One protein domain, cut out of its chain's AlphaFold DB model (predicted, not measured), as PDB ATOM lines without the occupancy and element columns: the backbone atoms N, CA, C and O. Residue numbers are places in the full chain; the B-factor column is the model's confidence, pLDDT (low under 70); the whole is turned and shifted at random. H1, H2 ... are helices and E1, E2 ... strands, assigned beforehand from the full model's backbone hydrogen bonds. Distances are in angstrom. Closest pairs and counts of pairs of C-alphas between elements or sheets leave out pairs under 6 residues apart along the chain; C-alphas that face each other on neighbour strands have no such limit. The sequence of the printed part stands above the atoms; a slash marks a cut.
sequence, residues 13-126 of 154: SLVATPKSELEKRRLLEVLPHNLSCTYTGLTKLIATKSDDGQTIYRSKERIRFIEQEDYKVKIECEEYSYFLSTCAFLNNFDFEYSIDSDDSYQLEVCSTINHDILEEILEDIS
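AT A GLANCE: This is residues 13 to 126 of the 154 residues of an uncharacterized protein of Sulfurimonas sp (UniProt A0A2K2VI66). A strongly twisted sheet of six strands forms a wall with helices H1 and H2 over one face and the other face bare; H4 packs on the side of H2 away from the sheet, and H3 packs on H2 near the E6 edge. The turn after E2, at Asp 51, and H4 mark the two ends of the longest axis. The printed part has 114 residues, with four named helices and six named strands in the order E1 H1 E2 E3 E4 E5 H2 E6 H3 H4, a mixed class. The sheet runs E2 E3 E4 E5 E1 E6, all antiparallel, and the whole is compact, with a radius of gyration of the C-alphas of 13.6 A and spans of 40 by 27 by 26 A.

IN THESE COORDINATES: Find C-alpha 13 at (187.199, 218.932, 221.175), where strand E1, residues 13 to 17, begins. The other strands are E2, residues 45 to 49, E3, 55 to 59, E4, 63 to 67, E5, 73 to 77, and E6, 96 to 99. Helix H1, residues 21 to 38, runs 25.5 A from C-alpha 21 at (188.371, 239.341, 227.474). H2, residues 80 to 92, is 18.3 A long, H3, 104 to 112, 12.6 A, and H4, 115 to 125, 15.1 A, ending at C-alpha 125 at (203.744, 211.830, 212.681).

HOW THE PARTS SIT: Look first at E2 to E5, a meander, each strand the antiparallel neighbour of the one before: N 46 and O 58 are 2.8 A apart, N 57 and O 65 2.8 A, N 64 and O 76 2.9 A. Beyond E5, N 16 and O 73 of E1 and E5 are 2.9 A apart, and N 15 and O 98 of E1 and the edge strand E6 2.8 A. H1 and H2 are on the same face, two layers, at heights over the sheet of 9.6 A and 8.7 A. E5, H2 and E6 make a split strand-helix-strand unit, with E1 between the two strands, and its crossover is right-handed. H2 is the hub: it touches H1 at Phe 89 and Leu 31, C-alphas 7.0 A apart, where residues 31 to 35 alone of H1 take part, at a steep tilt of 47 degrees. It touches H3 at Cys 87 and Cys 110, closest C-alphas 5.4 A apart, and H4 at Ala 88 and His 115, 6.1 A, at a shallow tilt of 8 degrees, opposite ways. H3 only grazes the sheet, and H4 is not on it. In H2, H3 and H4 every O i to N i+4 pair is within hydrogen-bond range; in H1 11 of 14 are.

THE WHOLE: The C-alphas farthest apart, those of Asp 51 and Glu 120, are 41.4 A apart. The printed part has no cut and no long link. Residues 32 to 46, 58, 60 to 61 and 115 to 126 have pLDDT under 70.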
ATOM      1  N   SER A  13     187.743 217.721 220.569       90.81
ATOM      2  CA  SER A  13     187.199 218.932 221.175       90.81
ATOM      3  C   SER A  13     187.830 219.225 222.526       90.81
ATOM      4  O   SER A  13     188.118 218.341 223.330       90.81
ATOM      5  N   LEU A  14     188.027 220.512 222.781       93.31
ATOM      6  CA  LEU A  14     188.385 221.034 224.091       93.31
ATOM      7  C   LEU A  14     187.663 222.356 224.336       93.31
ATOM      8  O   LEU A  14     187.200 223.014 223.402       93.31
ATOM      9  N   VAL A  15     187.547 222.739 225.598       94.06
ATOM     10  CA  VAL A  15     186.936 223.993 226.034       94.06
ATOM     11  C   VAL A  15     187.977 224.764 226.819       94.06
ATOM     12  O   VAL A  15     188.360 224.347 227.908       94.06
ATOM     13  N   ALA A  16     188.425 225.885 226.265       93.62
ATOM     14  CA  ALA A  16     189.268 226.831 226.975       93.62
ATOM     15  C   ALA A  16     188.398 227.774 227.815       93.62
ATOM     16  O   ALA A  16     187.324 228.204 227.380       93.62
ATOM     17  N   THR A  17     188.892 228.126 229.000       94.44
ATOM     18  CA  THR A  17     188.260 229.041 229.958       94.44
ATOM     19  C   THR A  17     189.183 230.244 230.193       94.44
ATOM     20  O   THR A  17     189.965 230.256 231.143       94.44
ATOM     21  N   PRO A  18     189.149 231.256 229.307       89.81
ATOM     22  CA  PRO A  18     189.881 232.503 229.496       89.81
ATOM     23  C   PRO A  18     189.466 233.217 230.788       89.81
ATOM     24  O   PRO A  18     188.281 233.330 231.094       89.81
ATOM     25  N   LYS A  19     190.434 233.791 231.504       88.38
ATOM     26  CA  LYS A  19     190.222 234.576 232.733       88.38
ATOM     27  C   LYS A  19     189.821 236.022 232.438       88.38
ATOM     28  O   LYS A  19     189.422 236.763 233.335       88.38
ATOM     29  N   SER A  20     189.964 236.459 231.185       85.50
ATOM     30  CA  SER A  20     189.632 237.814 230.749       85.50
ATOM     31  C   SER A  20     189.271 237.890 229.265       85.50
ATOM     32  O   SER A  20     189.659 237.046 228.458       85.50
ATOM     33  N   GLU A  21     188.607 238.981 228.881       81.56
ATOM     34  CA  GLU A  21     188.371 239.341 227.474       81.56
ATOM     35  C   GLU A  21     189.671 239.458 226.665       81.56
ATOM     36  O   GLU A  21     189.711 239.118 225.484       81.56
ATOM     37  N   LEU A  22     190.761 239.904 227.298       79.56
ATOM     38  CA  LEU A  22     192.066 239.982 226.648       79.56
ATOM     39  C   LEU A  22     192.617 238.585 226.329       79.56
ATOM     40  O   LEU A  22     193.130 238.364 225.236       79.56
ATOM     41  N   GLU A  23     192.496 237.642 227.261       82.25
ATOM     42  CA  GLU A  23     192.894 236.248 227.046       82.25
ATOM     43  C   GLU A  23     192.032 235.566 225.985       82.25
ATOM     44  O   GLU A  23     192.559 234.883 225.109       82.25
ATOM     45  N   LYS A  24     190.723 235.826 225.987       83.38
ATOM     46  CA  LYS A  24     189.814 235.338 224.947       83.38
ATOM     47  C   LYS A  24     190.212 235.856 223.563       83.38
ATOM     48  O   LYS A  24     190.254 235.083 222.609       83.38
ATOM     49  N   ARG A  25     190.567 237.141 223.443       77.19
ATOM     50  CA  ARG A  25     191.098 237.701 222.187       77.19
ATOM     51  C   ARG A  25     192.411 237.050 221.775       77.19
ATOM     52  O   ARG A  25     192.556 236.687 220.615       77.19
ATOM     53  N   ARG A  26     193.340 236.834 222.713       74.12
ATOM     54  CA  ARG A  26     194.588 236.104 222.426       74.12
ATOM     55  C   ARG A  26     194.301 234.711 221.879       74.12
ATOM     56  O   ARG A  26     194.910 234.317 220.893       74.12
ATOM     57  N   LEU A  27     193.342 233.999 222.459       80.88
ATOM     58  CA  LEU A  27     192.937 232.687 221.971       80.88
ATOM     59  C   LEU A  27     192.349 232.745 220.551       80.88
ATOM     60  O   LEU A  27     192.671 231.902 219.728       80.88
ATOM     61  N   LEU A  28     191.511 233.734 220.241       77.44
ATOM     62  CA  LEU A  28     190.850 233.838 218.933       77.44
ATOM     63  C   LEU A  28     191.733 234.439 217.828       77.44
ATOM     64  O   LEU A  28     191.446 234.236 216.651       77.44
ATOM     65  N   GLU A  29     192.789 235.174 218.179       72.38
ATOM     66  CA  GLU A  29     193.663 235.855 217.214       72.38
ATOM     67  C   GLU A  29     195.041 235.186 217.087       72.38
ATOM     68  O   GLU A  29     195.545 235.018 215.977       72.38
ATOM     69  N   VAL A  30     195.647 234.761 218.202       72.94
ATOM     70  CA  VAL A  30     197.034 234.263 218.238       72.94
ATOM     71  C   VAL A  30     197.112 232.768 217.951       72.94
ATOM     72  O   VAL A  30     197.943 232.357 217.147       72.94
ATOM     73  N   LEU A  31     196.249 231.944 218.554       75.50
ATOM     74  CA  LEU A  31     196.255 230.495 218.302       75.50
ATOM     75  C   LEU A  31     196.059 230.162 216.810       75.50
ATOM     76  O   LEU A  31     196.848 229.381 216.278       75.50
ATOM     77  N   PRO A  32     195.101 230.766 216.080       69.94
ATOM     78  CA  PRO A  32     194.950 230.511 214.648       69.94
ATOM     79  C   PRO A  32     196.163 230.961 213.840       69.94
ATOM     80  O   PRO A  32     196.514 230.304 212.863       69.94
ATOM     81  N   HIS A  33     196.809 232.060 214.247       64.88
ATOM     82  CA  HIS A  33     198.036 232.527 213.613       64.88
ATOM     83  C   HIS A  33     199.178 231.524 213.816       64.88
ATOM     84  O   HIS A  33     199.770 231.088 212.831       64.88
ATOM     85  N   ASN A  34     199.413 231.072 215.051       63.88
ATOM     86  CA  ASN A  34     200.424 230.057 215.360       63.88
ATOM     87  C   ASN A  34     200.193 228.771 214.568       63.88
ATOM     88  O   ASN A  34     201.083 228.309 213.863       63.88
ATOM     89  N   LEU A  35     198.967 228.248 214.589       67.56
ATOM     90  CA  LEU A  35     198.629 227.048 213.833       67.56
ATOM     91  C   LEU A  35     198.780 227.257 212.312       67.56
ATOM     92  O   LEU A  35     199.117 226.312 211.608       67.56
ATOM     93  N   SER A  36     198.539 228.462 211.779       63.28
ATOM     94  CA  SER A  36     198.740 228.761 210.348       63.28
ATOM     95  C   SER A  36     200.204 228.814 209.928       63.28
ATOM     96  O   SER A  36     200.524 228.506 208.780       63.28
ATOM     97  N   CYS A  37     201.088 229.188 210.854       58.03
ATOM     98  CA  CYS A  37     202.529 229.160 210.651       58.03
ATOM     99  C   CYS A  37     203.067 227.727 210.701       58.03
ATOM    100  O   CYS A  37     203.930 227.384 209.898       58.03
ATOM    101  N   THR A  38     202.529 226.892 211.592       57.94
ATOM    102  CA  THR A  38     202.901 225.475 211.720       57.94
ATOM    103  C   THR A  38     202.300 224.609 210.608       57.94
ATOM    104  O   THR A  38     202.940 223.678 210.130       57.94
ATOM    105  N   TYR A  39     201.085 224.921 210.144       59.38
ATOM    106  CA  TYR A  39     200.376 224.141 209.135       59.38
ATOM    107  C   TYR A  39     199.917 225.018 207.968       59.38
ATOM    108  O   TYR A  39     199.010 225.847 208.094       59.38
ATOM    109  N   THR A  40     200.487 224.767 206.787       51.03
ATOM    110  CA  THR A  40     200.142 225.429 205.522       51.03
ATOM    111  C   THR A  40     198.710 225.062 205.099       51.03
ATOM    112  O   THR A  40     198.485 224.148 204.309       51.03
ATOM    113  N   GLY A  41     197.705 225.707 205.693       50.28
ATOM    114  CA  GLY A  41     196.290 225.393 205.460       50.28
ATOM    115  C   GLY A  41     195.297 226.275 206.219       50.28
ATOM    116  O   GLY A  41     194.200 226.530 205.717       50.28
ATOM    117  N   LEU A  42     195.673 226.835 207.374       57.06
ATOM    118  CA  LEU A  42     194.845 227.821 208.083       57.06
ATOM    119  C   LEU A  42     195.013 229.213 207.482       57.06
ATOM    120  O   LEU A  42     195.557 230.125 208.091       57.06
ATOM    121  N   THR A  43     194.572 229.390 206.243       49.78
ATOM    122  CA  THR A  43     194.863 230.635 205.528       49.78
ATOM    123  C   THR A  43     194.033 231.818 206.028       49.78
ATOM    124  O   THR A  43     194.558 232.928 206.016       49.78
ATOM    125  N   LYS A  44     192.785 231.614 206.496       58.31
ATOM    126  CA  LYS A  44     191.917 232.636 207.131       58.31
ATOM    127  C   LYS A  44     190.836 231.991 208.013       58.31
ATOM    128  O   LYS A  44     190.237 230.998 207.601       58.31
ATOM    129  N   LEU A  45     190.543 232.582 209.176       65.50
ATOM    130  CA  LEU A  45     189.301 232.321 209.916       65.50
ATOM    131  C   LEU A  45     188.173 233.216 209.392       65.50
ATOM    132  O   LEU A  45     188.367 234.410 209.174       65.50
ATOM    133  N   ILE A  46     186.988 232.641 209.221       68.25
ATOM    134  CA  ILE A  46     185.758 233.339 208.848       68.25
ATOM    135  C   ILE A  46     184.836 233.333 210.064       68.25
ATOM    136  O   ILE A  46     184.496 232.265 210.568       68.25
ATOM    137  N   ALA A  47     184.430 234.516 210.527       75.88
ATOM    138  CA  ALA A  47     183.426 234.651 211.574       75.88
ATOM    139  C   ALA A  47     182.020 234.519 210.974       75.88
ATOM    140  O   ALA A  47     181.677 235.189 210.000       75.88
ATOM    141  N   THR A  48     181.201 233.663 211.571       73.25
ATOM    142  CA  THR A  48     179.802 233.429 211.202       73.25
ATOM    143  C   THR A  48     178.936 233.430 212.456       73.25
ATOM    144  O   THR A  48     179.436 233.199 213.557       73.25
ATOM    145  N   LYS A  49     177.643 233.723 212.307       75.94
ATOM    146  CA  LYS A  49     176.654 233.589 213.380       75.94
ATOM    147  C   LYS A  49     175.818 232.338 213.132       75.94
ATOM    148  O   LYS A  49     175.335 232.164 212.017       75.94
ATOM    149  N   SER A  50     175.683 231.483 214.138       74.12
ATOM    150  CA  SER A  50     174.742 230.359 214.117       74.12
ATOM    151  C   SER A  50     173.312 230.822 214.393       74.12
ATOM    152  O   SER A  50     173.080 231.958 214.816       74.12
ATOM    153  N   ASP A  51     172.353 229.925 214.162       73.81
ATOM    154  CA  ASP A  51     170.918 230.184 214.335       73.81
ATOM    155  C   ASP A  51     170.539 230.553 215.782       73.81
ATOM    156  O   ASP A  51     169.564 231.265 216.009       73.81
ATOM    157  N   ASP A  52     171.330 230.110 216.761       77.19
ATOM    158  CA  ASP A  52     171.197 230.429 218.189       77.19
ATOM    159  C   ASP A  52     171.964 231.702 218.613       77.19
ATOM    160  O   ASP A  52     171.956 232.077 219.784       77.19
ATOM    161  N   GLY A  53     172.613 232.397 217.674       70.00
ATOM    162  CA  GLY A  53     173.322 233.656 217.914       70.00
ATOM    163  C   GLY A  53     174.781 233.523 218.373       70.00
ATOM    164  O   GLY A  53     175.457 234.557 218.521       70.00
ATOM    165  N   GLN A  54     175.308 232.301 218.540       76.19
ATOM    166  CA  GLN A  54     176.729 232.095 218.845       76.19
ATOM    167  C   GLN A  54     177.624 232.580 217.698       76.19
ATOM    168  O   GLN A  54     177.285 232.501 216.515       76.19
ATOM    169  N   THR A  55     178.787 233.130 218.055       78.06
ATOM    170  CA  THR A  55     179.832 233.429 217.069       78.06
ATOM    171  C   THR A  55     180.672 232.182 216.847       78.06
ATOM    172  O   THR A  55     181.247 231.638 217.789       78.06
ATOM    173  N   ILE A  56     180.782 231.768 215.589       78.12
ATOM    174  CA  ILE A  56     181.604 230.644 215.164       78.12
ATOM    175  C   ILE A  56     182.690 231.167 214.232       78.12
ATOM    176  O   ILE A  56     182.385 231.688 213.155       78.12
ATOM    177  N   TYR A  57     183.953 230.987 214.610       78.38
ATOM    178  CA  TYR A  57     185.090 231.229 213.726       78.38
ATOM    179  C   TYR A  57     185.504 229.914 213.085       78.38
ATOM    180  O   TYR A  57     185.801 228.936 213.772       78.38
ATOM    181  N   ARG A  58     185.530 229.880 211.756       68.62
ATOM    182  CA  ARG A  58     185.808 228.669 210.988       68.62
ATOM    183  C   ARG A  58     186.958 228.897 210.022       68.62
ATOM    184  O   ARG A  58     186.936 229.843 209.243       68.62
ATOM    185  N   SER A  59     187.947 228.012 210.052       72.00
ATOM    186  CA  SER A  59     188.937 227.914 208.974       72.00
ATOM    187  C   SER A  59     188.385 227.084 207.817       72.00
ATOM    188  O   SER A  59     187.444 226.313 208.011       72.00
ATOM    189  N   LYS A  60     188.975 227.222 206.621       58.25
ATOM    190  CA  LYS A  60     188.522 226.498 205.427       58.25
ATOM    191  C   LYS A  60     188.361 224.991 205.681       58.25
ATOM    192  O   LYS A  60     187.374 224.454 205.196       58.25
ATOM    193  N   GLU A  61     189.233 224.341 206.468       56.00
ATOM    194  CA  GLU A  61     189.193 222.869 206.562       56.00
ATOM    195  C   GLU A  61     189.588 222.190 207.895       56.00
ATOM    196  O   GLU A  61     189.504 220.974 207.921       56.00
ATOM    197  N   ARG A  62     190.059 222.845 208.983       74.62
ATOM    198  CA  ARG A  62     190.750 222.059 210.059       74.62
ATOM    199  C   ARG A  62     190.526 222.444 211.524       74.62
ATOM    200  O   ARG A  62     190.750 221.613 212.404       74.62
ATOM    201  N   ILE A  63     190.056 223.661 211.797       80.38
ATOM    202  CA  ILE A  63     189.725 224.125 213.157       80.38
ATOM    203  C   ILE A  63     188.485 225.023 213.178       80.38
ATOM    204  O   ILE A  63     188.256 225.817 212.248       80.38
ATOM    205  N   ARG A  64     187.716 224.912 214.264       85.94
ATOM    206  CA  ARG A  64     186.549 225.739 214.575       85.94
ATOM    207  C   ARG A  64     186.616 226.247 216.013       85.94
ATOM    208  O   ARG A  64     186.862 225.471 216.927       85.94
ATOM    209  N   PHE A  65     186.317 227.528 216.194       87.50
ATOM    210  CA  PHE A  65     186.134 228.165 217.496       87.50
ATOM    211  C   PHE A  65     184.672 228.535 217.667       87.50
ATOM    212  O   PHE A  65     184.086 229.149 216.774       87.50
ATOM    213  N   ILE A  66     184.093 228.179 218.803       90.19
ATOM    214  CA  ILE A  66     182.700 228.453 219.140       90.19
ATOM    215  C   ILE A  66     182.704 229.219 220.457       90.19
ATOM    216  O   ILE A  66     183.121 228.689 221.490       90.19
ATOM    217  N   GLU A  67     182.280 230.480 220.412       89.88
ATOM    218  CA  GLU A  67     182.119 231.283 221.624       89.88
ATOM    219  C   GLU A  67     180.915 230.783 222.426       89.88
ATOM    220  O   GLU A  67     179.812 230.657 221.895       89.88
ATOM    221  N   GLN A  68     181.135 230.530 223.713       87.12
ATOM    222  CA  GLN A  68     180.123 230.086 224.663       87.12
ATOM    223  C   GLN A  68     179.883 231.156 225.740       87.12
ATOM    224  O   GLN A  68     180.526 232.210 225.768       87.12
ATOM    225  N   GLU A  69     178.932 230.880 226.631       84.50
ATOM    226  CA  GLU A  69     178.692 231.685 227.831       84.50
ATOM    227  C   GLU A  69     179.931 231.705 228.752       84.50
ATOM    228  O   GLU A  69     180.836 230.873 228.635       84.50
ATOM    229  N   ASP A  70     179.992 232.686 229.656       84.81
ATOM    230  CA  ASP A  70     181.079 232.847 230.636       84.81
ATOM    231  C   ASP A  70     182.492 232.920 230.030       84.81
ATOM    232  O   ASP A  70     183.451 232.397 230.592       84.81
ATOM    233  N   TYR A  71     182.634 233.563 228.867       82.62
ATOM    234  CA  TYR A  71     183.906 233.735 228.145       82.62
ATOM    235  C   TYR A  71     184.544 232.448 227.607       82.62
ATOM    236  O   TYR A  71     185.618 232.522 227.006       82.62
ATOM    237  N   LYS A  72     183.886 231.294 227.746       91.00
ATOM    238  CA  LYS A  72     184.409 230.010 227.275       91.00
ATOM    239  C   LYS A  72     184.488 229.959 225.756       91.00
ATOM    240  O   LYS A  72     183.676 230.548 225.037       91.00
ATOM    241  N   VAL A  73     185.472 229.218 225.261       91.62
ATOM    242  CA  VAL A  73     185.650 228.973 223.830       91.62
ATOM    243  C   VAL A  73     185.827 227.480 223.616       91.62
ATOM    244  O   VAL A  73     186.828 226.899 224.039       91.62
ATOM    245  N   LYS A  74     184.858 226.858 222.939       93.31
ATOM    246  CA  LYS A  74     185.003 225.483 222.465       93.31
ATOM    247  C   LYS A  74     185.835 225.487 221.188       93.31
ATOM    248  O   LYS A  74     185.562 226.258 220.267       93.31
ATOM    249  N   ILE A  75     186.831 224.618 221.139       91.38
ATOM    250  CA  ILE A  75     187.745 224.447 220.016       91.38
ATOM    251  C   ILE A  75     187.544 223.036 219.481       91.38
ATOM    252  O   ILE A  75     187.711 222.067 220.217       91.38
ATOM    253  N   GLU A  76     187.161 222.923 218.212       90.06
ATOM    254  CA  GLU A  76     186.996 221.646 217.516       90.06
ATOM    255  C   GLU A  76     188.074 221.520 216.437       90.06
ATOM    256  O   GLU A  76     188.193 222.387 215.568       90.06
ATOM    257  N   CYS A  77     188.843 220.437 216.495       85.38
ATOM    258  CA  CYS A  77     189.899 220.094 215.549       85.38
ATOM    259  C   CYS A  77     189.501 218.831 214.780       85.38
ATOM    260  O   CYS A  77     189.072 217.838 215.373       85.38
ATOM    261  N   GLU A  78     189.656 218.854 213.458       79.50
ATOM    262  CA  GLU A  78     189.376 217.685 212.606       79.50
ATOM    263  C   GLU A  78     190.584 216.740 212.500       79.50
ATOM    264  O   GLU A  78     190.456 215.596 212.075       79.50
ATOM    265  N   GLU A  79     191.755 217.194 212.950       76.75
ATOM    266  CA  GLU A  79     193.004 216.439 212.936       76.75
ATOM    267  C   GLU A  79     193.670 216.436 214.314       76.75
ATOM    268  O   GLU A  79     193.647 217.433 215.044       76.75
ATOM    269  N   TYR A  80     194.329 215.323 214.640       77.25
ATOM    270  CA  TYR A  80     194.996 215.154 215.930       77.25
ATOM    271  C   TYR A  80     196.193 216.100 216.103       77.25
ATOM    272  O   TYR A  80     196.404 216.629 217.184       77.25
ATOM    273  N   SER A  81     196.927 216.406 215.030       74.81
ATOM    274  CA  SER A  81     198.050 217.356 215.054       74.81
ATOM    275  C   SER A  81     197.623 218.777 215.455       74.81
ATOM    276  O   SER A  81     198.287 219.431 216.260       74.81
ATOM    277  N   TYR A  82     196.466 219.234 214.968       79.81
ATOM    278  CA  TYR A  82     195.871 220.514 215.364       79.81
ATOM    279  C   TYR A  82     195.418 220.504 216.820       79.81
ATOM    280  O   TYR A  82     195.589 221.497 217.527       79.81
ATOM    281  N   PHE A  83     194.871 219.378 217.278       85.19
ATOM    282  CA  PHE A  83     194.492 219.193 218.672       85.19
ATOM    283  C   PHE A  83     195.709 219.262 219.604       85.19
ATOM    284  O   PHE A  83     195.712 220.059 220.540       85.19
ATOM    285  N   LEU A  84     196.776 218.520 219.295       80.44
ATOM    286  CA  LEU A  84     198.030 218.531 220.050       80.44
ATOM    287  C   LEU A  84     198.669 219.922 220.095       80.44
ATOM    288  O   LEU A  84     199.024 220.408 221.168       80.44
ATOM    289  N   SER A  85     198.727 220.605 218.952       79.25
ATOM    290  CA  SER A  85     199.240 221.977 218.874       79.25
ATOM    291  C   SER A  85     198.390 222.970 219.668       79.25
ATOM    292  O   SER A  85     198.915 223.906 220.268       79.25
ATOM    293  N   THR A  86     197.072 222.758 219.709       85.88
ATOM    294  CA  THR A  86     196.170 223.563 220.537       85.88
ATOM    295  C   THR A  86     196.442 223.326 222.021       85.88
ATOM    296  O   THR A  86     196.558 224.298 222.761       85.88
ATOM    297  N   CYS A  87     196.612 222.074 222.459       87.00
ATOM    298  CA  CYS A  87     196.981 221.765 223.843       87.00
ATOM    299  C   CYS A  87     198.326 222.401 224.231       87.00
ATOM    300  O   CYS A  87     198.401 223.089 225.246       87.00
ATOM    301  N   ALA A  88     199.356 222.272 223.388       82.62
ATOM    302  CA  ALA A  88     200.664 222.883 223.632       82.62
ATOM    303  C   ALA A  88     200.579 224.417 223.742       82.62
ATOM    304  O   ALA A  88     201.192 225.015 224.625       82.62
ATOM    305  N   PHE A  89     199.779 225.066 222.886       81.94
ATOM    306  CA  PHE A  89     199.523 226.503 222.986       81.94
ATOM    307  C   PHE A  89     198.839 226.871 224.308       81.94
ATOM    308  O   PHE A  89     199.265 227.812 224.974       81.94
ATOM    309  N   LEU A  90     197.786 226.149 224.695       86.38
ATOM    310  CA  LEU A  90     197.046 226.441 225.924       86.38
ATOM    311  C   LEU A  90     197.932 226.285 227.165       86.38
ATOM    312  O   LEU A  90     197.892 227.157 228.032       86.38
ATOM    313  N   ASN A  91     198.782 225.255 227.192       83.75
ATOM    314  CA  ASN A  91     199.775 225.045 228.245       83.75
ATOM    315  C   ASN A  91     200.806 226.179 228.291       83.75
ATOM    316  O   ASN A  91     201.042 226.749 229.350       83.75
ATOM    317  N   ASN A  92     201.372 226.572 227.145       80.12
ATOM    318  CA  ASN A  92     202.387 227.632 227.081       80.12
ATOM    319  C   ASN A  92     201.874 229.012 227.521       80.12
ATOM    320  O   ASN A  92     202.665 229.864 227.921       80.12
ATOM    321  N   PHE A  93     200.569 229.258 227.401       78.44
ATOM    322  CA  PHE A  93     199.938 230.520 227.785       78.44
ATOM    323  C   PHE A  93     199.137 230.427 229.099       78.44
ATOM    324  O   PHE A  93     198.407 231.367 229.416       78.44
ATOM    325  N   ASP A  94     199.275 229.332 229.857       83.75
ATOM    326  CA  ASP A  94     198.613 229.098 231.151       83.75
ATOM    327  C   ASP A  94     197.075 229.253 231.116       83.75
ATOM    328  O   ASP A  94     196.440 229.755 232.061       83.75
ATOM    329  N   PHE A  95     196.455 228.827 230.013       85.81
ATOM    330  CA  PHE A  95     195.001 228.773 229.900       85.81
ATOM    331  C   PHE A  95     194.445 227.584 230.683       85.81
ATOM    332  O   PHE A  95     194.918 226.459 230.556       85.81
ATOM    333  N   GLU A  96     193.366 227.811 231.427       91.69
ATOM    334  CA  GLU A  96     192.557 226.708 231.942       91.69
ATOM    335  C   GLU A  96     191.747 226.105 230.793       91.69
ATOM    336  O   GLU A  96     191.110 226.832 230.026       91.69
ATOM    337  N   TYR A  97     191.747 224.780 230.659       93.00
ATOM    338  CA  TYR A  97     190.927 224.094 229.665       93.00
ATOM    339  C   TYR A  97     190.517 222.694 230.121       93.00
ATOM    340  O   TYR A  97     191.131 222.090 230.999       93.00
ATOM    341  N   SER A  98     189.462 222.173 229.501       92.12
ATOM    342  CA  SER A  98     188.992 220.798 229.665       92.12
ATOM    343  C   SER A  98     188.876 220.126 228.306       92.12
ATOM    344  O   SER A  98     188.410 220.750 227.353       92.12
ATOM    345  N   ILE A  99     189.255 218.858 228.214       90.19
ATOM    346  CA  ILE A  99     189.121 218.075 226.984       90.19
ATOM    347  C   ILE A  99     187.760 217.390 227.001       90.19
ATOM    348  O   ILE A  99     187.373 216.782 227.995       90.19
ATOM    349  N   ASP A 100     187.036 217.503 225.898       85.94
ATOM    350  CA  ASP A 100     185.726 216.890 225.695       85.94
ATOM    351  C   ASP A 100     185.932 215.486 225.103       85.94
ATOM    352  O   ASP A 100     185.649 215.217 223.936       85.94
ATOM    353  N   SER A 101     186.573 214.620 225.898       79.75
ATOM    354  CA  SER A 101     186.953 213.256 225.528       79.75
ATOM    355  C   SER A 101     187.077 212.375 226.769       79.75
ATOM    356  O   SER A 101     187.754 212.742 227.727       79.75
ATOM    357  N   ASP A 102     186.480 211.182 226.722       75.25
ATOM    358  CA  ASP A 102     186.644 210.140 227.749       75.25
ATOM    359  C   ASP A 102     187.941 209.322 227.559       75.25
ATOM    360  O   ASP A 102     188.220 208.378 228.302       75.25
ATOM    361  N   ASP A 103     188.738 209.648 226.537       78.56
ATOM    362  CA  ASP A 103     189.983 208.959 226.204       78.56
ATOM    363  C   ASP A 103     191.113 209.405 227.147       78.56
ATOM    364  O   ASP A 103     191.703 210.479 226.984       78.56
ATOM    365  N   SER A 104     191.432 208.563 228.138       75.75
ATOM    366  CA  SER A 104     192.471 208.842 229.140       75.75
ATOM    367  C   SER A 104     193.839 209.133 228.524       75.75
ATOM    368  O   SER A 104     194.607 209.898 229.101       75.75
ATOM    369  N   TYR A 105     194.128 208.574 227.345       77.62
ATOM    370  CA  TYR A 105     195.373 208.844 226.632       77.62
ATOM    371  C   TYR A 105     195.427 210.290 226.120       77.62
ATOM    372  O   TYR A 105     196.447 210.958 226.252       77.62
ATOM    373  N   GLN A 106     194.322 210.821 225.587       79.69
ATOM    374  CA  GLN A 106     194.274 212.212 225.117       79.69
ATOM    375  C   GLN A 106     194.438 213.206 226.269       79.69
ATOM    376  O   GLN A 106     195.116 214.220 226.106       79.69
ATOM    377  N   LEU A 107     193.850 212.898 227.429       80.12
ATOM    378  CA  LEU A 107     194.016 213.682 228.654       80.12
ATOM    379  C   LEU A 107     195.480 213.711 229.105       80.12
ATOM    380  O   LEU A 107     196.018 214.789 229.358       80.12
ATOM    381  N   GLU A 108     196.132 212.550 229.153       81.94
ATOM    382  CA  GLU A 108     197.537 212.430 229.548       81.94
ATOM    383  C   GLU A 108     198.467 213.186 228.590       81.94
ATOM    384  O   GLU A 108     199.257 214.028 229.031       81.94
ATOM    385  N   VAL A 109     198.323 212.972 227.278       81.38
ATOM    386  CA  VAL A 109     199.151 213.643 226.267       81.38
ATOM    387  C   VAL A 109     198.974 215.157 226.342       81.38
ATOM    388  O   VAL A 109     199.954 215.887 226.427       81.38
ATOM    389  N   CYS A 110     197.742 215.664 226.394       84.69
ATOM    390  CA  CYS A 110     197.536 217.109 226.479       84.69
ATOM    391  C   CYS A 110     198.029 217.718 227.797       84.69
ATOM    392  O   CYS A 110     198.431 218.874 227.792       84.69
ATOM    393  N   SER A 111     198.034 216.974 228.907       81.31
ATOM    394  CA  SER A 111     198.566 217.474 230.186       81.31
ATOM    395  C   SER A 111     200.095 217.575 230.229       81.31
ATOM    396  O   SER A 111     200.643 218.267 231.083       81.31
ATOM    397  N   THR A 112     200.781 216.879 229.320       80.31
ATOM    398  CA  THR A 112     202.246 216.779 229.288       80.31
ATOM    399  C   THR A 112     202.862 217.495 228.093       80.31
ATOM    400  O   THR A 112     204.028 217.878 228.158       80.31
ATOM    401  N   ILE A 113     202.095 217.709 227.021       76.94
ATOM    402  CA  ILE A 113     202.603 218.302 225.790       76.94
ATOM    403  C   ILE A 113     202.980 219.774 225.980       76.94
ATOM    404  O   ILE A 113     202.193 220.606 226.435       76.94
ATOM    405  N   ASN A 114     204.206 220.095 225.593       73.88
ATOM    406  CA  ASN A 114     204.728 221.448 225.468       73.88
ATOM    407  C   ASN A 114     205.343 221.604 224.067       73.88
ATOM    408  O   ASN A 114     205.169 220.729 223.221       73.88
ATOM    409  N   HIS A 115     206.020 222.722 223.805       62.66
ATOM    410  CA  HIS A 115     206.629 222.968 222.497       62.66
ATOM    411  C   HIS A 115     207.641 221.881 222.100       62.66
ATOM    412  O   HIS A 115     207.504 221.296 221.032       62.66
ATOM    413  N   ASP A 116     208.587 221.567 222.983       64.31
ATOM    414  CA  ASP A 116     209.678 220.623 222.710       64.31
ATOM    415  C   ASP A 116     209.139 219.207 222.431       64.31
ATOM    416  O   ASP A 116     209.540 218.543 221.482       64.31
ATOM    417  N   ILE A 117     208.147 218.770 223.212       66.44
ATOM    418  CA  ILE A 117     207.496 217.460 223.042       66.44
ATOM    419  C   ILE A 117     206.628 217.434 221.774       66.44
ATOM    420  O   ILE A 117     206.498 216.397 221.124       66.44
ATOM    421  N   LEU A 118     206.002 218.559 221.414       63.41
ATOM    422  CA  LEU A 118     205.195 218.655 220.200       63.41
ATOM    423  C   LEU A 118     206.058 218.482 218.948       63.41
ATOM    424  O   LEU A 118     205.609 217.811 218.023       63.41
ATOM    425  N   GLU A 119     207.259 219.061 218.912       62.62
ATOM    426  CA  GLU A 119     208.188 218.899 217.787       62.62
ATOM    427  C   GLU A 119     208.551 217.425 217.583       62.62
ATOM    428  O   GLU A 119     208.326 216.901 216.494       62.62
ATOM    429  N   GLU A 120     208.957 216.721 218.644       63.16
ATOM    430  CA  GLU A 120     209.270 215.283 218.591       63.16
ATOM    431  C   GLU A 120     208.073 214.445 218.097       63.16
ATOM    432  O   GLU A 120     208.203 213.608 217.203       63.16
ATOM    433  N   ILE A 121     206.869 214.703 218.625       61.53
ATOM    434  CA  ILE A 121     205.656 213.971 218.229       61.53
ATOM    435  C   ILE A 121     205.270 214.271 216.773       61.53
ATOM    436  O   ILE A 121     204.800 213.384 216.058       61.53
ATOM    437  N   LEU A 122     205.419 215.515 216.313       59.38
ATOM    438  CA  LEU A 122     205.088 215.886 214.938       59.38
ATOM    439  C   LEU A 122     206.109 215.351 213.932       59.38
ATOM    440  O   LEU A 122     205.700 214.982 212.830       59.38
ATOM    441  N   GLU A 123     207.388 215.262 214.303       59.12
ATOM    442  CA  GLU A 123     208.414 214.575 213.516       59.12
ATOM    443  C   GLU A 123     208.067 213.090 213.338       59.12
ATOM    444  O   GLU A 123     208.088 212.590 212.211       59.12
ATOM    445  N   ASP A 124     207.608 212.415 214.394       52.25
ATOM    446  CA  ASP A 124     207.161 211.016 214.328       52.25
ATOM    447  C   ASP A 124     205.867 210.825 213.510       52.25
ATOM    448  O   ASP A 124     205.671 209.794 212.858       52.25
ATOM    449  N   ILE A 125     204.976 211.825 213.496       52.97
ATOM    450  CA  ILE A 125     203.744 211.830 212.681       52.97
ATOM    451  C   ILE A 125     204.037 212.214 211.209       52.97
ATOM    452  O   ILE A 125     203.197 211.995 210.328       52.97
ATOM    453  N   SER A 126     205.228 212.747 210.898       47.47
ATOM    454  CA  SER A 126     205.601 213.248 209.567       47.47
ATOM    455  C   SER A 126     205.945 212.139 208.554       47.47
ATOM    456  O   SER A 126     207.071 211.984 208.095       47.47
TER     457      SER A 126